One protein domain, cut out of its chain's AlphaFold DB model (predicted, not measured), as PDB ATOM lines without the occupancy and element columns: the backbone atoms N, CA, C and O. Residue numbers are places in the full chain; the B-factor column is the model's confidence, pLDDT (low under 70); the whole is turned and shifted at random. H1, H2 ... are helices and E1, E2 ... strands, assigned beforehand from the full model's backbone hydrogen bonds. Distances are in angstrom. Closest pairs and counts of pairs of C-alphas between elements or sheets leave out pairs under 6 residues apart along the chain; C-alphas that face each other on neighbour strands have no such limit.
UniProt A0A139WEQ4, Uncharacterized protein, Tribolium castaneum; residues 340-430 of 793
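This is residues 340 to 430 of the 793 residues of an uncharacterized protein of Tribolium castaneum (UniProt A0A139WEQ4). A strongly twisted wall of five strands has the short helix H2 packed on one face, while the longer helix H1 meets the sheet with its first residues and then runs off beyond it, where residues 356 to 363 stick out. H3 sits past the end of E3 where that strand begins, and the long strands E3, E4 and E5 reach away to the opposite end of the domain. The printed part has 91 residues, with three named helices and five named strands in the order E1 H1 E2 H2 H3 E3 E4 E5, of the mixed class. The sheet's order is E1 E2 E3 E4 E5, parallel from E1 to E3 and antiparallel from E3 to E5. The whole is compact, with a radius of gyration of the C-alphas of 13.8 A and spans of 43 by 29 by 21 A.

E1, residues 340 to 342, begins at C-alpha 340 (70.138, 144.051, 113.658). H1, residues 346 to 359, is 20.2 A long and ends at C-alpha 359 (68.246, 147.230, 133.917). E2 is residues 369 to 372, H2 376 to 381 and H3 383 to 387. E3, residues 391 to 397, measures 19.0 A, and E4, residues 401 to 407, 19.7 A. E5, residues 416 to 423, measures 20.0 A, bends by 58 degrees at residue 419 and ends at C-alpha 423 (79.859, 144.574, 96.814).

E1 and E2 are parallel, with N 341 and O 370 2.9 A apart, and so are E2 and E3, with N 392 and O 369 2.9 A apart. E1, H1, E2 and E2, H2 H3, E3 are strand-helix-strand units, parallel neighbour strands joined through helices, both with right-handed crossovers. E3 E4 E5 is a meander, each strand the antiparallel neighbour of the one before, and its two pairs are hairpins: N 393 and O 405 are 2.8 A apart, N 404 and O 420 2.9 A. H2 is on the sheet at a height of 8.6 A, only just over E3 alone, with 4 of its C-alphas falling on E3 and 2 on E4; its closest C-alphas to E3 are Ser 376 and Leu 393, 6.4 A. H1 only grazes the sheet, with residues 346 to 350, and with these residues alone it touches H2, the closest C-alphas being Ser 347 and Ile 379 at 5.0 A. H3 is not on the sheet; it is close to H1 but not clearly touching, the closest C-alphas being Val 351 and Glu 384 at 6.3 A. Every O i to N i+4 pair of H1 is within hydrogen-bond range, against 0 of 2 in H2 and 0 of 1 in H3, where 3 of 3 and 2 of 2 O i to N i+3 pairs are.

The C-alphas farthest apart, Ser 361 and Asn 426, are 42.8 A apart. The printed part has no cut and no long link. Mean pLDDT of the printed part is 81.9, with residues 374 to 375 and 398 to 399 under 70.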
ATOM      1  N   LEU A 340      70.099 143.060 114.735       75.50
ATOM      2  CA  LEU A 340      70.138 144.051 113.658       75.50
ATOM      3  C   LEU A 340      69.447 145.354 114.085       75.50
ATOM      4  O   LEU A 340      68.254 145.363 114.383       75.50
ATOM      5  N   ILE A 341      70.182 146.467 114.048       73.38
ATOM      6  CA  ILE A 341      69.653 147.819 114.265       73.38
ATOM      7  C   ILE A 341      69.632 148.555 112.919       73.38
ATOM      8  O   ILE A 341      70.679 148.862 112.342       73.38
ATOM      9  N   HIS A 342      68.431 148.846 112.413       77.62
ATOM     10  CA  HIS A 342      68.207 149.608 111.180       77.62
ATOM     11  C   HIS A 342      67.322 150.823 111.469       77.62
ATOM     12  O   HIS A 342      66.114 150.679 111.662       77.62
ATOM     13  N   HIS A 343      67.922 152.015 111.558       78.25
ATOM     14  CA  HIS A 343      67.195 153.250 111.867       78.25
ATOM     15  C   HIS A 343      67.969 154.508 111.438       78.25
ATOM     16  O   HIS A 343      69.199 154.504 111.399       78.25
ATOM     17  N   GLU A 344      67.256 155.609 111.172       71.38
ATOM     18  CA  GLU A 344      67.859 156.902 110.794       71.38
ATOM     19  C   GLU A 344      68.699 157.511 111.938       71.38
ATOM     20  O   GLU A 344      69.814 157.979 111.710       71.38
ATOM     21  N   ASN A 345      68.217 157.398 113.183       78.44
ATOM     22  CA  ASN A 345      68.947 157.727 114.418       78.44
ATOM     23  C   ASN A 345      69.379 156.450 115.154       78.44
ATOM     24  O   ASN A 345      68.801 156.081 116.177       78.44
ATOM     25  N   ALA A 346      70.351 155.727 114.600       79.62
ATOM     26  CA  ALA A 346      70.828 154.473 115.185       79.62
ATOM     27  C   ALA A 346      71.577 154.656 116.524       79.62
ATOM     28  O   ALA A 346      71.568 153.750 117.356       79.62
ATOM     29  N   SER A 347      72.189 155.823 116.756       80.44
ATOM     30  CA  SER A 347      72.927 156.149 117.985       80.44
ATOM     31  C   SER A 347      72.033 156.216 119.224       80.44
ATOM     32  O   SER A 347      72.330 155.567 120.224       80.44
ATOM     33  N   ASP A 348      70.907 156.927 119.148       83.19
ATOM     34  CA  ASP A 348      69.972 157.061 120.274       83.19
ATOM     35  C   ASP A 348      69.361 155.710 120.669       83.19
ATOM     36  O   ASP A 348      69.191 155.416 121.854       83.19
ATOM     37  N   ILE A 349      69.062 154.863 119.677       83.75
ATOM     38  CA  ILE A 349      68.538 153.512 119.909       83.75
ATOM     39  C   ILE A 349      69.592 152.637 120.576       83.75
ATOM     40  O   ILE A 349      69.260 151.933 121.524       83.75
ATOM     41  N   PHE A 350      70.849 152.700 120.132       85.31
ATOM     42  CA  PHE A 350      71.946 151.968 120.764       85.31
ATOM     43  C   PHE A 350      72.077 152.330 122.253       85.31
ATOM     44  O   PHE A 350      72.092 151.440 123.101       85.31
ATOM     45  N   VAL A 351      72.050 153.625 122.587       86.25
ATOM     46  CA  VAL A 351      72.120 154.105 123.978       86.25
ATOM     47  C   VAL A 351      70.909 153.657 124.803       86.25
ATOM     48  O   VAL A 351      71.057 153.176 125.929       86.25
ATOM     49  N   GLN A 352      69.691 153.790 124.271       86.50
ATOM     50  CA  GLN A 352      68.481 153.339 124.970       86.50
ATOM     51  C   GLN A 352      68.490 151.827 125.197       86.50
ATOM     52  O   GLN A 352      68.129 151.361 126.277       86.50
ATOM     53  N   PHE A 353      68.920 151.065 124.196       86.06
ATOM     54  CA  PHE A 353      68.950 149.614 124.243       86.06
ATOM     55  C   PHE A 353      69.977 149.098 125.258       86.06
ATOM     56  O   PHE A 353      69.640 148.239 126.070       86.06
ATOM     57  N   GLU A 354      71.177 149.682 125.311       86.50
ATOM     58  CA  GLU A 354      72.187 149.359 126.329       86.50
ATOM     59  C   GLU A 354      71.716 149.693 127.754       86.50
ATOM     60  O   GLU A 354      71.907 148.901 128.682       86.50
ATOM     61  N   ASN A 355      71.018 150.817 127.937       86.38
ATOM     62  CA  ASN A 355      70.424 151.166 129.231       86.38
ATOM     63  C   ASN A 355      69.315 150.188 129.649       86.38
ATOM     64  O   ASN A 355      69.246 149.788 130.814       86.38
ATOM     65  N   LEU A 356      68.475 149.750 128.708       86.69
ATOM     66  CA  LEU A 356      67.459 148.728 128.966       86.69
ATOM     67  C   LEU A 356      68.097 147.382 129.317       86.69
ATOM     68  O   LEU A 356      67.686 146.765 130.297       86.69
ATOM     69  N   ILE A 357      69.128 146.956 128.582       84.94
ATOM     70  CA  ILE A 357      69.884 145.726 128.851       84.94
ATOM     71  C   ILE A 357      70.499 145.749 130.255       84.94
ATOM     72  O   ILE A 357      70.441 144.745 130.966       84.94
ATOM     73  N   ARG A 358      71.051 146.888 130.690       83.12
ATOM     74  CA  ARG A 358      71.593 147.053 132.049       83.12
ATOM     75  C   ARG A 358      70.525 146.810 133.120       83.12
ATOM     76  O   ARG A 358      70.772 146.106 134.100       83.12
ATOM     77  N   LEU A 359      69.328 147.355 132.937       84.69
ATOM     78  CA  LEU A 359      68.246 147.230 133.917       84.69
ATOM     79  C   LEU A 359      67.503 145.885 133.830       84.69
ATOM     80  O   LEU A 359      66.826 145.496 134.780       84.69
ATOM     81  N   HIS A 360      67.643 145.151 132.727       83.75
ATOM     82  CA  HIS A 360      66.914 143.908 132.486       83.75
ATOM     83  C   HIS A 360      67.448 142.716 133.293       83.75
ATOM     84  O   HIS A 360      68.619 142.670 133.655       83.75
ATOM     85  N   SER A 361      66.610 141.720 133.588       76.94
ATOM     86  CA  SER A 361      67.021 140.543 134.369       76.94
ATOM     87  C   SER A 361      67.892 139.562 133.583       76.94
ATOM     88  O   SER A 361      68.720 138.879 134.181       76.94
ATOM     89  N   GLU A 362      67.727 139.484 132.261       80.25
ATOM     90  CA  GLU A 362      68.519 138.587 131.409       80.25
ATOM     91  C   GLU A 362      69.934 139.126 131.145       80.25
ATOM     92  O   GLU A 362      70.230 140.300 131.387       80.25
ATOM     93  N   ARG A 363      70.831 138.244 130.687       78.19
ATOM     94  CA  ARG A 363      72.258 138.533 130.495       78.19
ATOM     95  C   ARG A 363      72.667 138.440 129.037       78.19
ATOM     96  O   ARG A 363      72.346 137.470 128.356       78.19
ATOM     97  N   PHE A 364      73.437 139.427 128.592       79.12
ATOM     98  CA  PHE A 364      73.848 139.610 127.200       79.12
ATOM     99  C   PHE A 364      75.356 139.900 127.102       79.12
ATOM    100  O   PHE A 364      75.785 140.897 126.520       79.12
ATOM    101  N   ASN A 365      76.175 139.024 127.693       73.69
ATOM    102  CA  ASN A 365      77.632 139.212 127.811       73.69
ATOM    103  C   ASN A 365      78.367 139.119 126.462       73.69
ATOM    104  O   ASN A 365      79.406 139.745 126.286       73.69
ATOM    105  N   ALA A 366      77.819 138.355 125.511       72.25
ATOM    106  CA  ALA A 366      78.362 138.152 124.166       72.25
ATOM    107  C   ALA A 366      77.343 138.596 123.106       72.25
ATOM    108  O   ALA A 366      76.821 137.790 122.338       72.25
ATOM    109  N   ARG A 367      76.997 139.887 123.124       82.62
ATOM    110  CA  ARG A 367      76.068 140.493 122.162       82.62
ATOM    111  C   ARG A 367      76.830 141.079 120.978       82.62
ATOM    112  O   ARG A 367      77.824 141.773 121.169       82.62
ATOM    113  N   ARG A 368      76.339 140.795 119.771       84.69
ATOM    114  CA  ARG A 368      76.876 141.300 118.504       84.69
ATOM    115  C   ARG A 368      75.899 142.295 117.911       84.69
ATOM    116  O   ARG A 368      74.728 141.964 117.724       84.69
ATOM    117  N   TYR A 369      76.388 143.491 117.610       84.31
ATOM    118  CA  TYR A 369      75.591 144.534 116.980       84.31
ATOM    119  C   TYR A 369      75.945 144.678 115.511       84.31
ATOM    120  O   TYR A 369      77.109 144.894 115.168       84.31
ATOM    121  N   ILE A 370      74.923 144.630 114.660       84.88
ATOM    122  CA  ILE A 370      75.014 145.057 113.267       84.88
ATOM    123  C   ILE A 370      74.173 146.319 113.133       84.88
ATOM    124  O   ILE A 370      72.955 146.286 113.311       84.88
ATOM    125  N   VAL A 371      74.824 147.441 112.837       83.75
ATOM    126  CA  VAL A 371      74.161 148.740 112.722       83.75
ATOM    127  C   VAL A 371      74.206 149.221 111.281       83.75
ATOM    128  O   VAL A 371      75.266 149.284 110.660       83.75
ATOM    129  N   THR A 372      73.043 149.611 110.770       78.94
ATOM    130  CA  THR A 372      72.859 150.110 109.405       78.94
ATOM    131  C   THR A 372      72.167 151.481 109.459       78.94
ATOM    132  O   THR A 372      71.107 151.619 110.071       78.94
ATOM    133  N   GLY A 373      72.769 152.518 108.860       73.19
ATOM    134  CA  GLY A 373      72.206 153.880 108.835       73.19
ATOM    135  C   GLY A 373      73.222 154.982 108.495       73.19
ATOM    136  O   GLY A 373      74.423 154.809 108.707       73.19
ATOM    137  N   GLN A 374      72.749 156.130 107.988       65.81
ATOM    138  CA  GLN A 374      73.604 157.262 107.570       65.81
ATOM    139  C   GLN A 374      74.346 157.934 108.744       65.81
ATOM    140  O   GLN A 374      75.468 158.397 108.569       65.81
ATOM    141  N   ASN A 375      73.774 157.919 109.957       69.25
ATOM    142  CA  ASN A 375      74.387 158.458 111.184       69.25
ATOM    143  C   ASN A 375      75.122 157.398 112.035       69.25
ATOM    144  O   ASN A 375      75.419 157.633 113.206       69.25
ATOM    145  N   SER A 376      75.424 156.221 111.477       73.06
ATOM    146  CA  SER A 376      75.995 155.078 112.213       73.06
ATOM    147  C   SER A 376      77.347 155.365 112.886       73.06
ATOM    148  O   SER A 376      77.619 154.842 113.964       73.06
ATOM    149  N   LEU A 377      78.162 156.262 112.321       78.75
ATOM    150  CA  LEU A 377      79.461 156.655 112.887       78.75
ATOM    151  C   LEU A 377      79.352 157.449 114.202       78.75
ATOM    152  O   LEU A 377      80.318 157.489 114.962       78.75
ATOM    153  N   GLN A 378      78.195 158.045 114.516       81.19
ATOM    154  CA  GLN A 378      78.002 158.785 115.773       81.19
ATOM    155  C   GLN A 378      78.037 157.877 117.014       81.19
ATOM    156  O   GLN A 378      78.320 158.358 118.109       81.19
ATOM    157  N   ILE A 379      77.822 156.564 116.849       82.31
ATOM    158  CA  ILE A 379      77.928 155.572 117.934       82.31
ATOM    159  C   ILE A 379      79.337 155.562 118.541       82.31
ATOM    160  O   ILE A 379      79.480 155.374 119.748       82.31
ATOM    161  N   LEU A 380      80.366 155.861 117.739       82.38
ATOM    162  CA  LEU A 380      81.763 155.903 118.181       82.38
ATOM    163  C   LEU A 380      82.044 156.976 119.246       82.38
ATOM    164  O   LEU A 380      83.091 156.942 119.883       82.38
ATOM    165  N   LEU A 381      81.133 157.934 119.442       84.25
ATOM    166  CA  LEU A 381      81.263 159.017 120.425       84.25
ATOM    167  C   LEU A 381      80.471 158.764 121.716       84.25
ATOM    168  O   LEU A 381      80.553 159.566 122.646       84.25
ATOM    169  N   THR A 382      79.687 157.687 121.776       85.50
ATOM    170  CA  THR A 382      78.843 157.363 122.936       85.50
ATOM    171  C   THR A 382      79.660 156.726 124.061       85.50
ATOM    172  O   THR A 382      80.633 156.017 123.807       85.50
ATOM    173  N   LYS A 383      79.265 156.962 125.319       85.00
ATOM    174  CA  LYS A 383      79.930 156.364 126.493       85.00
ATOM    175  C   LYS A 383      79.653 154.860 126.571       85.00
ATOM    176  O   LYS A 383      80.482 154.083 127.023       85.00
ATOM    177  N   GLU A 384      78.483 154.444 126.105       85.88
ATOM    178  CA  GLU A 384      77.984 153.071 126.135       85.88
ATOM    179  C   GLU A 384      78.856 152.110 125.311       85.88
ATOM    180  O   GLU A 384      78.910 150.917 125.612       85.88
ATOM    181  N   LEU A 385      79.607 152.633 124.333       85.75
ATOM    182  CA  LEU A 385      80.578 151.869 123.551       85.75
ATOM    183  C   LEU A 385      81.698 151.257 124.410       85.75
ATOM    184  O   LEU A 385      82.210 150.196 124.065       85.75
ATOM    185  N   GLU A 386      82.046 151.856 125.555       83.69
ATOM    186  CA  GLU A 386      83.081 151.326 126.463       83.69
ATOM    187  C   GLU A 386      82.783 149.905 126.975       83.69
ATOM    188  O   GLU A 386      83.692 149.222 127.463       83.69
ATOM    189  N   TYR A 387      81.522 149.468 126.856       85.44
ATOM    190  CA  TYR A 387      80.997 148.196 127.354       85.44
ATOM    191  C   TYR A 387      80.616 147.206 126.241       85.44
ATOM    192  O   TYR A 387      79.972 146.193 126.530       85.44
ATOM    193  N   VAL A 388      80.977 147.479 124.982       86.31
ATOM    194  CA  VAL A 388      80.655 146.637 123.817       86.31
ATOM    195  C   VAL A 388      81.907 146.431 122.965       86.31
ATOM    196  O   VAL A 388      82.432 147.387 122.414       86.31
ATOM    197  N   SER A 389      82.370 145.184 122.797       84.44
ATOM    198  CA  SER A 389      83.497 144.874 121.894       84.44
ATOM    199  C   SER A 389      83.061 144.596 120.454       84.44
ATOM    200  O   SER A 389      83.755 144.964 119.500       84.44
ATOM    201  N   ASP A 390      81.902 143.960 120.284       86.81
ATOM    202  CA  ASP A 390      81.476 143.351 119.023       86.81
ATOM    203  C   ASP A 390      80.446 144.242 118.320       86.81
ATOM    204  O   ASP A 390      79.230 144.067 118.433       86.81
ATOM    205  N   LEU A 391      80.962 145.227 117.586       87.19
ATOM    206  CA  LEU A 391      80.183 146.192 116.814       87.19
ATOM    207  C   LEU A 391      80.619 146.174 115.349       87.19
ATOM    208  O   LEU A 391      81.799 146.390 115.055       87.19
ATOM    209  N   LEU A 392      79.654 145.996 114.454       87.50
ATOM    210  CA  LEU A 392      79.810 146.124 113.014       87.50
ATOM    211  C   LEU A 392      78.932 147.272 112.509       87.50
ATOM    212  O   LEU A 392      77.705 147.241 112.630       87.50
ATOM    213  N   LEU A 393      79.568 148.290 111.944       85.88
ATOM    214  CA  LEU A 393      78.921 149.412 111.280       85.88
ATOM    215  C   LEU A 393      78.944 149.157 109.776       85.88
ATOM    216  O   LEU A 393      80.008 148.952 109.194       85.88
ATOM    217  N   VAL A 394      77.772 149.193 109.152       86.19
ATOM    218  CA  VAL A 394      77.625 149.045 107.704       86.19
ATOM    219  C   VAL A 394      77.316 150.419 107.118       86.19
ATOM    220  O   VAL A 394      76.202 150.935 107.274       86.19
ATOM    221  N   VAL A 395      78.309 151.026 106.465       84.75
ATOM    222  CA  VAL A 395      78.199 152.375 105.891       84.75
ATOM    223  C   VAL A 395      78.038 152.275 104.370       84.75
ATOM    224  O   VAL A 395      78.911 151.721 103.701       84.75
ATOM    225  N   PRO A 396      76.930 152.775 103.793       82.75
ATOM    226  CA  PRO A 396      76.756 152.806 102.344       82.75
ATOM    227  C   PRO A 396      77.598 153.925 101.714       82.75
ATOM    228  O   PRO A 396      77.541 155.062 102.182       82.75
ATOM    229  N   ASN A 397      78.315 153.625 100.626       78.19
ATOM    230  CA  ASN A 397      79.056 154.614  99.838       78.19
ATOM    231  C   ASN A 397      78.491 154.666  98.405       78.19
ATOM    232  O   ASN A 397      78.585 153.688  97.662       78.19
ATOM    233  N   ASP A 398      77.787 155.758  98.074       69.00
ATOM    234  CA  ASP A 398      77.132 156.057  96.782       69.00
ATOM    235  C   ASP A 398      76.276 154.934  96.135       69.00
ATOM    236  O   ASP A 398      75.884 155.019  94.973       69.00
ATOM    237  N   GLY A 399      75.907 153.894  96.894       65.88
ATOM    238  CA  GLY A 399      75.057 152.781  96.449       65.88
ATOM    239  C   GLY A 399      75.778 151.654  95.695       65.88
ATOM    240  O   GLY A 399      75.138 150.651  95.369       65.88
ATOM    241  N   GLU A 400      77.086 151.764  95.446       72.88
ATOM    242  CA  GLU A 400      77.857 150.746  94.711       72.88
ATOM    243  C   GLU A 400      78.436 149.653  95.620       72.88
ATOM    244  O   GLU A 400      78.438 148.473  95.249       72.88
ATOM    245  N   TYR A 401      78.887 150.022  96.819       82.06
ATOM    246  CA  TYR A 401      79.459 149.105  97.804       82.06
ATOM    247  C   TYR A 401      79.202 149.578  99.241       82.06
ATOM    248  O   TYR A 401      78.857 150.735  99.498       82.06
ATOM    249  N   PHE A 402      79.339 148.650 100.186       84.81
ATOM    250  CA  PHE A 402      79.167 148.891 101.614       84.81
ATOM    251  C   PHE A 402      80.491 148.681 102.338       84.81
ATOM    252  O   PHE A 402      81.147 147.652 102.173       84.81
ATOM    253  N   GLU A 403      80.868 149.654 103.155       87.00
ATOM    254  CA  GLU A 403      82.057 149.586 103.994       87.00
ATOM    255  C   GLU A 403      81.695 148.940 105.333       87.00
ATOM    256  O   GLU A 403      80.792 149.399 106.039       87.00
ATOM    257  N   MET A 404      82.403 147.861 105.671       87.62
ATOM    258  CA  MET A 404      82.270 147.155 106.941       87.62
ATOM    259  C   MET A 404      83.286 147.733 107.921       87.62
ATOM    260  O   MET A 404      84.480 147.435 107.848       87.62
ATOM    261  N   ILE A 405      82.824 148.590 108.825       87.38
ATOM    262  CA  ILE A 405      83.668 149.319 109.771       87.38
ATOM    263  C   ILE A 405      83.441 148.775 111.179       87.38
ATOM    264  O   ILE A 405      82.319 148.513 111.602       87.38
ATOM    265  N   THR A 406      84.516 148.633 111.940       88.44
ATOM    266  CA  THR A 406      84.476 148.328 113.369       88.44
ATOM    267  C   THR A 406      85.264 149.368 114.167       88.44
ATOM    268  O   THR A 406      85.829 150.289 113.590       88.44
ATOM    269  N   HIS A 407      85.299 149.250 115.491       88.19
ATOM    270  CA  HIS A 407      86.077 150.123 116.378       88.19
ATOM    271  C   HIS A 407      87.276 149.383 116.995       88.19
ATOM    272  O   HIS A 407      87.224 148.157 117.159       88.19
ATOM    273  N   THR A 408      88.343 150.101 117.356       84.75
ATOM    274  CA  THR A 408      89.434 149.580 118.202       84.75
ATOM    275  C   THR A 408      88.959 149.392 119.642       84.75
ATOM    276  O   THR A 408      88.122 150.146 120.099       84.75
ATOM    277  N   TYR A 409      89.458 148.405 120.389       81.75
ATOM    278  CA  TYR A 409      89.051 148.194 121.788       81.75
ATOM    279  C   TYR A 409      90.299 147.983 122.658       81.75
ATOM    280  O   TYR A 409      90.966 146.960 122.544       81.75
ATOM    281  N   GLY A 410      90.662 148.985 123.467       81.56
ATOM    282  CA  GLY A 410      91.890 149.013 124.274       81.56
ATOM    283  C   GLY A 410      92.086 150.370 124.960       81.56
ATOM    284  O   GLY A 410      91.125 150.933 125.475       81.56
ATOM    285  N   HIS A 411      93.303 150.930 124.953       78.88
ATOM    286  CA  HIS A 411      93.570 152.277 125.499       78.88
ATOM    287  C   HIS A 411      92.810 153.399 124.769       78.88
ATOM    288  O   HIS A 411      92.477 154.419 125.366       78.88
ATOM    289  N   LYS A 412      92.493 153.197 123.486       79.56
ATOM    290  CA  LYS A 412      91.538 154.007 122.726       79.56
ATOM    291  C   LYS A 412      90.450 153.089 122.176       79.56
ATOM    292  O   LYS A 412      90.785 152.048 121.616       79.56
ATOM    293  N   ILE A 413      89.185 153.470 122.363       79.31
ATOM    294  CA  ILE A 413      88.012 152.642 122.017       79.31
ATOM    295  C   ILE A 413      87.267 153.183 120.772       79.31
ATOM    296  O   ILE A 413      86.478 152.494 120.137       79.31
ATOM    297  N   ASN A 414      87.537 154.427 120.369       82.81
ATOM    298  CA  ASN A 414      86.646 155.161 119.459       82.81
ATOM    299  C   ASN A 414      87.192 155.276 118.022       82.81
ATOM    300  O   ASN A 414      86.595 155.963 117.195       82.81
ATOM    301  N   GLU A 415      88.341 154.664 117.712       84.31
ATOM    302  CA  GLU A 415      88.961 154.798 116.387       84.31
ATOM    303  C   GLU A 415      88.327 153.799 115.395       84.31
ATOM    304  O   GLU A 415      88.335 152.592 115.664       84.31
ATOM    305  N   PRO A 416      87.773 154.264 114.255       86.75
ATOM    306  CA  PRO A 416      87.178 153.388 113.252       86.75
ATOM    307  C   PRO A 416      88.250 152.615 112.473       86.75
ATOM    308  O   PRO A 416      89.263 153.171 112.050       86.75
ATOM    309  N   VAL A 417      87.990 151.333 112.234       85.50
ATOM    310  CA  VAL A 417      88.836 150.404 111.481       85.50
ATOM    311  C   VAL A 417      87.995 149.751 110.392       85.50
ATOM    312  O   VAL A 417      87.003 149.087 110.683       85.50
ATOM    313  N   LEU A 418      88.401 149.913 109.135       88.19
ATOM    314  CA  LEU A 418      87.776 149.229 108.005       88.19
ATOM    315  C   LEU A 418      88.187 147.748 108.002       88.19
ATOM    316  O   LEU A 418      89.374 147.440 107.862       88.19
ATOM    317  N   LEU A 419      87.218 146.843 108.144       86.19
ATOM    318  CA  LEU A 419      87.434 145.395 108.103       86.19
ATOM    319  C   LEU A 419      87.421 144.867 106.671       86.19
ATOM    320  O   LEU A 419      88.354 144.174 106.258       86.19
ATOM    321  N   ASP A 420      86.370 145.192 105.921       86.81
ATOM    322  CA  ASP A 420      86.163 144.694 104.564       86.81
ATOM    323  C   ASP A 420      85.222 145.608 103.764       86.81
ATOM    324  O   ASP A 420      84.578 146.506 104.312       86.81
ATOM    325  N   ILE A 421      85.137 145.358 102.461       86.38
ATOM    326  CA  ILE A 421      84.196 146.000 101.543       86.38
ATOM    327  C   ILE A 421      83.277 144.921 100.972       86.38
ATOM    328  O   ILE A 421      83.737 143.888 100.477       86.38
ATOM    329  N   TRP A 422      81.968 145.158 101.038       84.44
ATOM    330  CA  TRP A 422      80.954 144.275 100.473       84.44
ATOM    331  C   TRP A 422      80.344 144.882  99.208       84.44
ATOM    332  O   TRP A 422      79.787 145.982  99.235       84.44
ATOM    333  N   TYR A 423      80.421 144.149  98.096       83.12
ATOM    334  CA  TYR A 423      79.859 144.574  96.814       83.12
ATOM    335  C   TYR A 423      78.453 143.999  96.620       83.12
ATOM    336  O   TYR A 423      78.282 142.790  96.441       83.12
ATOM    337  N   SER A 424      77.448 144.877  96.577       78.00
ATOM    338  CA  SER A 424      76.032 144.501  96.439       78.00
ATOM    339  C   SER A 424      75.706 143.812  95.112       78.00
ATOM    340  O   SER A 424      74.844 142.940  95.058       78.00
ATOM    341  N   HIS A 425      76.430 144.165  94.048       78.50
ATOM    342  CA  HIS A 425      76.216 143.641  92.700       78.50
ATOM    343  C   HIS A 425      76.674 142.182  92.539       78.50
ATOM    344  O   HIS A 425      76.038 141.416  91.817       78.50
ATOM    345  N   ASN A 426      77.757 141.794  93.224       79.56
ATOM    346  CA  ASN A 426      78.384 140.475  93.083       79.56
ATOM    347  C   ASN A 426      78.185 139.567  94.309       79.56
ATOM    348  O   ASN A 426      78.551 138.398  94.243       79.56
ATOM    349  N   TYR A 427      77.602 140.073  95.404       80.06
ATOM    350  CA  TYR A 427      77.439 139.362  96.683       80.06
ATOM    351  C   TYR A 427      78.758 138.808  97.255       80.06
ATOM    352  O   TYR A 427      78.781 137.753  97.886       80.06
ATOM    353  N   THR A 428      79.868 139.516  97.040       83.25
ATOM    354  CA  THR A 428      81.212 139.088  97.455       83.25
ATOM    355  C   THR A 428      81.858 140.095  98.394       83.25
ATOM    356  O   THR A 428      81.728 141.307  98.198       83.25
ATOM    357  N   PHE A 429      82.610 139.579  99.365       83.62
ATOM    358  CA  PHE A 429      83.561 140.351 100.162       83.62
ATOM    359  C   PHE A 429      84.885 140.498  99.412       83.62
ATOM    360  O   PHE A 429      85.312 139.562  98.733       83.62
ATOM    361  N   GLU A 430      85.523 141.663  99.519       84.31
ATOM    362  CA  GLU A 430      86.806 141.928  98.860       84.31
ATOM    363  C   GLU A 430      87.942 141.101  99.477       84.31
ATOM    364  O   GLU A 430      88.739 140.502  98.754       84.31
TER     365      GLU A 430